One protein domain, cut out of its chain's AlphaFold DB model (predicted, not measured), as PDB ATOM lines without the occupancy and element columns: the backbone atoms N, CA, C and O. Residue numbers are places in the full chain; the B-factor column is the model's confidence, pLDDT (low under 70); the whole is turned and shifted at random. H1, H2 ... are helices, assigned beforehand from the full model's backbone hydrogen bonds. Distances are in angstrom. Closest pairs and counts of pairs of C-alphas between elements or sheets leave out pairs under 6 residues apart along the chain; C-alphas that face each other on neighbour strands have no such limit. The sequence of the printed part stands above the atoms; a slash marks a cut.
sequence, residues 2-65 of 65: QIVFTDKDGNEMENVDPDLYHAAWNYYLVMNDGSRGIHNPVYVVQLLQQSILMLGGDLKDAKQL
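AT A GLANCE: This is residues 2 to 65 of the 65 residues of an uncharacterized protein of Clostridia bacterium (UniProt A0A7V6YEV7). Two helices, H1 and H2, lie side by side as a helical hairpin. Before it, the unnamed stretch of residues 2 to 17 loops out past the end where H1 begins, and after it residues 55 to 65 fold back along H2. The printed part has 64 residues with two named helices, H1 then H2, and no named strand; the class is all helix, though under half of the residues, 29 of 64, are in named elements. The whole is loose, with a radius of gyration of the C-alphas of 13.4 A and spans of 37 by 28 by 16 A.

IN THESE COORDINATES: Start at C-alpha 2, at (11.591, -22.782, -42.433), and go through residues 2 to 17, whose C-alphas lie 11 to 23 A from the mean of the C-alphas. Find C-alpha 18 at (23.200, -12.803, -40.468); from there H1, residues 18 to 32, runs 20.8 A to C-alpha 32. After a short link of 8 residues comes H2, residues 41 to 54, which runs 19.9 A to C-alpha 54 at (22.686, -10.131, -31.709).

HOW THE PARTS SIT: Look at Ala 23 and Ser 51: their C-alphas, the closest of the two helices, are 4.1 A apart. H1 and H2 touch, with 17 pairs of C-alphas within 8 A. They run opposite ways at a shallow tilt of 30 degrees, a helical hairpin, and their centres are 9.9 A apart. In H1 and H2 every O i to N i+4 pair is within hydrogen-bond range.

THE WHOLE: The two C-alphas farthest apart are those of Asp 9 and Leu 65, 39.0 A. The printed part has no cut, and its one link between named elements, H1 to H2, is short. In the B-factor column of this predicted model you will find a mean pLDDT of 92.4 for the printed part; residues 64 to 65 are under 70.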
ATOM      1  N   GLN A   2      10.730 -23.811 -41.851       81.44
ATOM      2  CA  GLN A   2      11.591 -22.782 -42.433       81.44
ATOM      3  C   GLN A   2      11.283 -21.465 -41.722       81.44
ATOM      4  O   GLN A   2      10.122 -21.208 -41.402       81.44
ATOM      5  N   ILE A   3      12.307 -20.649 -41.480       89.69
ATOM      6  CA  ILE A   3      12.116 -19.265 -41.043       89.69
ATOM      7  C   ILE A   3      12.033 -18.412 -42.303       89.69
ATOM      8  O   ILE A   3      12.946 -18.439 -43.125       89.69
ATOM      9  N   VAL A   4      10.919 -17.700 -42.461       93.38
ATOM     10  CA  VAL A   4      10.688 -16.769 -43.568       93.38
ATOM     11  C   VAL A   4      10.722 -15.360 -42.998       93.38
ATOM     12  O   VAL A   4       9.968 -15.048 -42.075       93.38
ATOM     13  N   PHE A   5      11.604 -14.524 -43.536       94.56
ATOM     14  CA  PHE A   5      11.673 -13.106 -43.203       94.56
ATOM     15  C   PHE A   5      10.906 -12.330 -44.260       94.56
ATOM     16  O   PHE A   5      11.059 -12.600 -45.450       94.56
ATOM     17  N   THR A   6      10.080 -11.387 -43.824       96.06
ATOM     18  CA  THR A   6       9.288 -10.547 -44.722       96.06
ATOM     19  C   THR A   6       9.538  -9.079 -44.427       96.06
ATOM     20  O   THR A   6       9.805  -8.703 -43.282       96.06
ATOM     21  N   ASP A   7       9.476  -8.254 -45.468       93.94
ATOM     22  CA  ASP A   7       9.464  -6.807 -45.315       93.94
ATOM     23  C   ASP A   7       8.117  -6.318 -44.745       93.94
ATOM     24  O   ASP A   7       7.183  -7.084 -44.494       93.94
ATOM     25  N   LYS A   8       8.000  -5.004 -44.547       94.00
ATOM     26  CA  LYS A   8       6.772  -4.372 -44.038       94.00
ATOM     27  C   LYS A   8       5.540  -4.569 -44.936       94.00
ATOM     28  O   LYS A   8       4.424  -4.364 -44.465       94.00
ATOM     29  N   ASP A   9       5.740  -4.906 -46.209       96.00
ATOM     30  CA  ASP A   9       4.690  -5.100 -47.208       96.00
ATOM     31  C   ASP A   9       4.368  -6.600 -47.402       96.00
ATOM     32  O   ASP A   9       3.446  -6.943 -48.141       96.00
ATOM     33  N   GLY A  10       5.078  -7.489 -46.694       94.00
ATOM     34  CA  GLY A  10       4.874  -8.937 -46.703       94.00
ATOM     35  C   GLY A  10       5.668  -9.689 -47.772       94.00
ATOM     36  O   GLY A  10       5.457 -10.892 -47.929       94.00
ATOM     37  N   ASN A  11       6.573  -9.031 -48.500       96.12
ATOM     38  CA  ASN A  11       7.420  -9.710 -49.482       96.12
ATOM     39  C   ASN A  11       8.563 -10.439 -48.777       96.12
ATOM     40  O   ASN A  11       9.152  -9.900 -47.837       96.12
ATOM     41  N   GLU A  12       8.900 -11.645 -49.238       95.25
ATOM     42  CA  GLU A  12      10.042 -12.386 -48.700       95.25
ATOM     43  C   GLU A  12      11.352 -11.625 -48.924       95.25
ATOM     44  O   GLU A  12      11.620 -11.088 -50.000       95.25
ATOM     45  N   MET A  13      12.180 -11.582 -47.884       94.62
ATOM     46  CA  MET A  13      13.491 -10.951 -47.934       94.62
ATOM     47  C   MET A  13      14.540 -11.953 -48.419       94.62
ATOM     48  O   MET A  13      14.746 -12.990 -47.792       94.62
ATOM     49  N   GLU A  14      15.261 -11.611 -49.486       88.12
ATOM     50  CA  GLU A  14      16.366 -12.442 -49.995       88.12
ATOM     51  C   GLU A  14      17.676 -12.234 -49.219       88.12
ATOM     52  O   GLU A  14      18.464 -13.161 -49.059       88.12
ATOM     53  N   ASN A  15      17.904 -11.018 -48.712       90.44
ATOM     54  CA  ASN A  15      19.104 -10.655 -47.962       90.44
ATOM     55  C   ASN A  15      18.721 -10.286 -46.531       90.44
ATOM     56  O   ASN A  15      18.348  -9.149 -46.239       90.44
ATOM     57  N   VAL A  16      18.796 -11.278 -45.651       92.88
ATOM     58  CA  VAL A  16      18.562 -11.121 -44.215       92.88
ATOM     59  C   VAL A  16      19.904 -10.920 -43.529       92.88
ATOM     60  O   VAL A  16      20.875 -11.610 -43.842       92.88
ATOM     61  N   ASP A  17      19.957  -9.976 -42.594       94.94
ATOM     62  CA  ASP A  17      21.131  -9.778 -41.753       94.94
ATOM     63  C   ASP A  17      21.515 -11.100 -41.036       94.94
ATOM     64  O   ASP A  17      20.633 -11.764 -40.475       94.94
ATOM     65  N   PRO A  18      22.792 -11.528 -41.062       95.06
ATOM     66  CA  PRO A  18      23.200 -12.803 -40.468       95.06
ATOM     67  C   PRO A  18      22.908 -12.920 -38.968       95.06
ATOM     68  O   PRO A  18      22.537 -14.001 -38.504       95.06
ATOM     69  N   ASP A  19      23.046 -11.831 -38.210       96.31
ATOM     70  CA  ASP A  19      22.789 -11.823 -36.769       96.31
ATOM     71  C   ASP A  19      21.287 -11.919 -36.496       96.31
ATOM     72  O   ASP A  19      20.861 -12.689 -35.628       96.31
ATOM     73  N   LEU A  20      20.465 -11.243 -37.304       95.38
ATOM     74  CA  LEU A  20      19.008 -11.404 -37.271       95.38
ATOM     75  C   LEU A  20      18.587 -12.851 -37.576       95.38
ATOM     76  O   LEU A  20      17.738 -13.412 -36.876       95.38
ATOM     77  N   TYR A  21      19.192 -13.472 -38.591       95.12
ATOM     78  CA  TYR A  21      18.909 -14.863 -38.946       95.12
ATOM     79  C   TYR A  21      19.254 -15.818 -37.798       95.12
ATOM     80  O   TYR A  21      18.425 -16.641 -37.402       95.12
ATOM     81  N   HIS A  22      20.453 -15.695 -37.222       95.81
ATOM     82  CA  HIS A  22      20.883 -16.537 -36.105       95.81
ATOM     83  C   HIS A  22      20.022 -16.340 -34.858       95.81
ATOM     84  O   HIS A  22      19.615 -17.325 -34.235       95.81
ATOM     85  N   ALA A  23      19.690 -15.093 -34.514       97.31
ATOM     86  CA  ALA A  23      18.840 -14.799 -33.370       97.31
ATOM     87  C   ALA A  23      17.465 -15.476 -33.499       97.31
ATOM     88  O   ALA A  23      17.003 -16.126 -32.552       97.31
ATOM     89  N   ALA A  24      16.850 -15.383 -34.683       96.19
ATOM     90  CA  ALA A  24      15.577 -16.028 -34.989       96.19
ATOM     91  C   ALA A  24      15.687 -17.559 -34.992       96.19
ATOM     92  O   ALA A  24      14.805 -18.236 -34.459       96.19
ATOM     93  N   TRP A  25      16.770 -18.115 -35.547       95.75
ATOM     94  CA  TRP A  25      17.007 -19.558 -35.567       95.75
ATOM     95  C   TRP A  25      17.134 -20.147 -34.166       95.75
ATOM     96  O   TRP A  25      16.478 -21.141 -33.854       95.75
ATOM     97  N   ASN A  26      17.910 -19.509 -33.294       96.50
ATOM     98  CA  ASN A  26      18.060 -19.927 -31.902       96.50
ATOM     99  C   ASN A  26      16.715 -19.921 -31.164       96.50
ATOM    100  O   ASN A  26      16.383 -20.881 -30.467       96.50
ATOM    101  N   TYR A  27      15.911 -18.869 -31.349       95.75
ATOM    102  CA  TYR A  27      14.577 -18.797 -30.755       95.75
ATOM    103  C   TYR A  27      13.652 -19.893 -31.297       95.75
ATOM    104  O   TYR A  27      13.014 -20.610 -30.523       95.75
ATOM    105  N   TYR A  28      13.619 -20.074 -32.621       95.88
ATOM    106  CA  TYR A  28      12.853 -21.134 -33.271       95.88
ATOM    107  C   TYR A  28      13.255 -22.514 -32.736       95.88
ATOM    108  O   TYR A  28      12.383 -23.311 -32.396       95.88
ATOM    109  N   LEU A  29      14.552 -22.791 -32.605       94.31
ATOM    110  CA  LEU A  29      15.064 -24.048 -32.064       94.31
ATOM    111  C   LEU A  29      14.511 -24.316 -30.657       94.31
ATOM    112  O   LEU A  29      13.925 -25.371 -30.426       94.31
ATOM    113  N   VAL A  30      14.630 -23.349 -29.740       95.50
ATOM    114  CA  VAL A  30      14.153 -23.485 -28.350       95.50
ATOM    115  C   VAL A  30      12.641 -23.702 -28.289       95.50
ATOM    116  O   VAL A  30      12.158 -24.540 -27.524       95.50
ATOM    117  N   MET A  31      11.878 -22.975 -29.106       94.31
ATOM    118  CA  MET A  31      10.419 -23.090 -29.130       94.31
ATOM    119  C   MET A  31       9.933 -24.426 -29.695       94.31
ATOM    120  O   MET A  31       8.865 -24.897 -29.297       94.31
ATOM    121  N   ASN A  32      10.714 -25.048 -30.583       93.62
ATOM    122  CA  ASN A  32      10.375 -26.315 -31.231       93.62
ATOM    123  C   ASN A  32      11.036 -27.550 -30.590       93.62
ATOM    124  O   ASN A  32      10.714 -28.667 -30.980       93.62
ATOM    125  N   ASP A  33      11.894 -27.380 -29.582       92.69
ATOM    126  CA  ASP A  33      12.539 -28.475 -28.835       92.69
ATOM    127  C   ASP A  33      11.544 -29.342 -28.026       92.69
ATOM    128  O   ASP A  33      11.861 -30.442 -27.580       92.69
ATOM    129  N   GLY A  34      10.312 -28.867 -27.808       94.25
ATOM    130  CA  GLY A  34       9.261 -29.589 -27.077       94.25
ATOM    131  C   GLY A  34       9.439 -29.577 -25.554       94.25
ATOM    132  O   GLY A  34       8.458 -29.398 -24.835       94.25
ATOM    133  N   SER A  35      10.677 -29.667 -25.056       95.19
ATOM    134  CA  SER A  35      10.998 -29.507 -23.627       95.19
ATOM    135  C   SER A  35      11.135 -28.043 -23.205       95.19
ATOM    136  O   SER A  35      11.078 -27.737 -22.016       95.19
ATOM    137  N   ARG A  36      11.331 -27.139 -24.177       92.19
ATOM    138  CA  ARG A  36      11.600 -25.706 -23.961       92.19
ATOM    139  C   ARG A  36      12.780 -25.468 -23.010       92.19
ATOM    140  O   ARG A  36      12.760 -24.549 -22.196       92.19
ATOM    141  N   GLY A  37      13.803 -26.316 -23.109       94.44
ATOM    142  CA  GLY A  37      15.034 -26.201 -22.332       94.44
ATOM    143  C   GLY A  37      15.065 -26.952 -21.007       94.44
ATOM    144  O   GLY A  37      16.067 -26.849 -20.310       94.44
ATOM    145  N   ILE A  38      14.054 -27.754 -20.658       96.12
ATOM    146  CA  ILE A  38      14.107 -28.585 -19.439       96.12
ATOM    147  C   ILE A  38      15.301 -29.551 -19.470       96.12
ATOM    148  O   ILE A  38      15.962 -29.743 -18.451       96.12
ATOM    149  N   HIS A  39      15.616 -30.135 -20.629       95.69
ATOM    150  CA  HIS A  39      16.719 -31.097 -20.744       95.69
ATOM    151  C   HIS A  39      18.111 -30.452 -20.727       95.69
ATOM    152  O   HIS A  39      19.086 -31.120 -20.390       95.69
ATOM    153  N   ASN A  40      18.222 -29.173 -21.097       95.88
ATOM    154  CA  ASN A  40      19.491 -28.450 -21.107       95.88
ATOM    155  C   ASN A  40      19.279 -26.942 -20.860       95.88
ATOM    156  O   ASN A  40      19.398 -26.129 -21.783       95.88
ATOM    157  N   PRO A  41      18.939 -26.551 -19.618       94.81
ATOM    158  CA  PRO A  41      18.495 -25.191 -19.324       94.81
ATOM    159  C   PRO A  41      19.612 -24.160 -19.480       94.81
ATOM    160  O   PRO A  41      19.355 -23.048 -19.934       94.81
ATOM    161  N   VAL A  42      20.857 -24.531 -19.162       95.62
ATOM    162  CA  VAL A  42      22.015 -23.636 -19.300       95.62
ATOM    163  C   VAL A  42      22.237 -23.274 -20.766       95.62
ATOM    164  O   VAL A  42      22.320 -22.094 -21.095       95.62
ATOM    165  N   TYR A  43      22.256 -24.269 -21.656       95.00
ATOM    166  CA  TYR A  43      22.451 -24.030 -23.085       95.00
ATOM    167  C   TYR A  43      21.317 -23.200 -23.698       95.00
ATOM    168  O   TYR A  43      21.570 -22.292 -24.486       95.00
ATOM    169  N   VAL A  44      20.065 -23.464 -23.308       96.38
ATOM    170  CA  VAL A  44      18.923 -22.674 -23.789       96.38
ATOM    171  C   VAL A  44      19.019 -21.220 -23.343       96.38
ATOM    172  O   VAL A  44      18.803 -20.323 -24.155       96.38
ATOM    173  N   VAL A  45      19.383 -20.961 -22.087       95.25
ATOM    174  CA  VAL A  45      19.570 -19.583 -21.617       95.25
ATOM    175  C   VAL A  45      20.710 -18.899 -22.368       95.25
ATOM    176  O   VAL A  45      20.525 -17.767 -22.807       95.25
ATOM    177  N   GLN A  46      21.835 -19.581 -22.597       95.50
ATOM    178  CA  GLN A  46      22.947 -19.040 -23.386       95.50
ATOM    179  C   GLN A  46      22.524 -18.693 -24.820       95.50
ATOM    180  O   GLN A  46      22.818 -17.596 -25.291       95.50
ATOM    181  N   LEU A  47      21.783 -19.580 -25.495       95.75
ATOM    182  CA  LEU A  47      21.246 -19.317 -26.833       95.75
ATOM    183  C   LEU A  47      20.353 -18.073 -26.857       95.75
ATOM    184  O   LEU A  47      20.522 -17.214 -27.719       95.75
ATOM    185  N   LEU A  48      19.416 -17.966 -25.911       95.81
ATOM    186  CA  LEU A  48      18.477 -16.844 -25.857       95.81
ATOM    187  C   LEU A  48      19.170 -15.525 -25.487       95.81
ATOM    188  O   LEU A  48      18.848 -14.488 -26.062       95.81
ATOM    189  N   GLN A  49      20.146 -15.553 -24.578       95.75
ATOM    190  CA  GLN A  49      20.965 -14.384 -24.245       95.75
ATOM    191  C   GLN A  49      21.794 -13.921 -25.446       95.75
ATOM    192  O   GLN A  49      21.818 -12.727 -25.743       95.75
ATOM    193  N   GLN A  50      22.406 -14.853 -26.181       95.81
ATOM    194  CA  GLN A  50      23.144 -14.531 -27.399       95.81
ATOM    195  C   GLN A  50      22.230 -13.923 -28.471       95.81
ATOM    196  O   GLN A  50      22.613 -12.939 -29.099       95.81
ATOM    197  N   SER A  51      21.009 -14.445 -28.640       97.12
ATOM    198  CA  SER A  51      20.013 -13.856 -29.543       97.12
ATOM    199  C   SER A  51      19.663 -12.415 -29.167       97.12
ATOM    200  O   SER A  51      19.554 -11.573 -30.049       97.12
ATOM    201  N   ILE A  52      19.506 -12.106 -27.877       95.88
ATOM    202  CA  ILE A  52      19.220 -10.734 -27.420       95.88
ATOM    203  C   ILE A  52      20.371  -9.790 -27.785       95.88
ATOM    204  O   ILE A  52      20.123  -8.698 -28.293       95.88
ATOM    205  N   LEU A  53      21.617 -10.220 -27.571       95.12
ATOM    206  CA  LEU A  53      22.802  -9.425 -27.904       95.12
ATOM    207  C   LEU A  53      22.949  -9.202 -29.417       95.12
ATOM    208  O   LEU A  53      23.247  -8.086 -29.834       95.12
ATOM    209  N   MET A  54      22.695 -10.229 -30.237       95.69
ATOM    210  CA  MET A  54      22.686 -10.131 -31.709       95.69
ATOM    211  C   MET A  54      21.666  -9.104 -32.218       95.69
ATOM    212  O   MET A  54      21.906  -8.419 -33.205       95.69
ATOM    213  N   LEU A  55      20.544  -8.949 -31.513       95.38
ATOM    214  CA  LEU A  55      19.511  -7.960 -31.832       95.38
ATOM    215  C   LEU A  55      19.814  -6.558 -31.269       95.38
ATOM    216  O   LEU A  55      18.974  -5.664 -31.367       95.38
ATOM    217  N   GLY A  56      20.986  -6.354 -30.658       93.81
ATOM    218  CA  GLY A  56      21.385  -5.085 -30.041       93.81
ATOM    219  C   GLY A  56      20.714  -4.796 -28.694       93.81
ATOM    220  O   GLY A  56      20.788  -3.669 -28.203       93.81
ATOM    221  N   GLY A  57      20.051  -5.788 -28.093       92.38
ATOM    222  CA  GLY A  57      19.521  -5.696 -26.737       92.38
ATOM    223  C   GLY A  57      20.621  -5.774 -25.676       92.38
ATOM    224  O   GLY A  57      21.769  -6.117 -25.959       92.38
ATOM    225  N   ASP A  58      20.260  -5.481 -24.426       91.00
ATOM    226  CA  ASP A  58      21.149  -5.667 -23.281       91.00
ATOM    227  C   ASP A  58      20.630  -6.750 -22.326       91.00
ATOM    228  O   ASP A  58      19.469  -7.158 -22.368       91.00
ATOM    229  N   LEU A  59      21.535  -7.259 -21.491       90.19
ATOM    230  CA  LEU A  59      21.265  -8.333 -20.535       90.19
ATOM    231  C   LEU A  59      21.196  -7.818 -19.093       90.19
ATOM    232  O   LEU A  59      21.411  -8.601 -18.173       90.19
ATOM    233  N   LYS A  60      20.942  -6.521 -18.864       86.25
ATOM    234  CA  LYS A  60      21.038  -5.929 -17.513       86.25
ATOM    235  C   LYS A  60      20.113  -6.604 -16.500       86.25
ATOM    236  O   LYS A  60      20.495  -6.752 -15.343       86.25
ATOM    237  N   ASP A  61      18.960  -7.072 -16.967       75.81
ATOM    238  CA  ASP A  61      17.965  -7.770 -16.148       75.81
ATOM    239  C   ASP A  61      18.042  -9.302 -16.280       75.81
ATOM    240  O   ASP A  61      17.355 -10.037 -15.567       75.81
ATOM    241  N   ALA A  62      18.883  -9.815 -17.184       75.38
ATOM    242  CA  ALA A  62      19.057 -11.244 -17.382       75.38
ATOM    243  C   ALA A  62      20.143 -11.775 -16.440       75.38
ATOM    244  O   ALA A  62      21.271 -11.286 -16.403       75.38
ATOM    245  N   LYS A  63      19.822 -12.834 -15.691       71.19
ATOM    246  CA  LYS A  63      20.817 -13.519 -14.863       71.19
ATOM    247  C   LYS A  63      21.890 -14.126 -15.774       71.19
ATOM    248  O   LYS A  63      21.588 -15.052 -16.523       71.19
ATOM    249  N   GLN A  64      23.116 -13.607 -15.718       65.06
ATOM    250  CA  GLN A  64      24.254 -14.213 -16.414       65.06
ATOM    251  C   GLN A  64      24.488 -15.623 -15.850       65.06
ATOM    252  O   GLN A  64      24.483 -15.802 -14.627       65.06
ATOM    253  N   LEU A  65      24.612 -16.610 -16.742       65.44
ATOM    254  CA  LEU A  65      24.869 -18.016 -16.413       65.44
ATOM    255  C   LEU A  65      26.267 -18.440 -16.849       65.44
ATOM    256  O   LEU A  65      26.687 -18.024 -17.951       65.44
TER     257      LEU A  65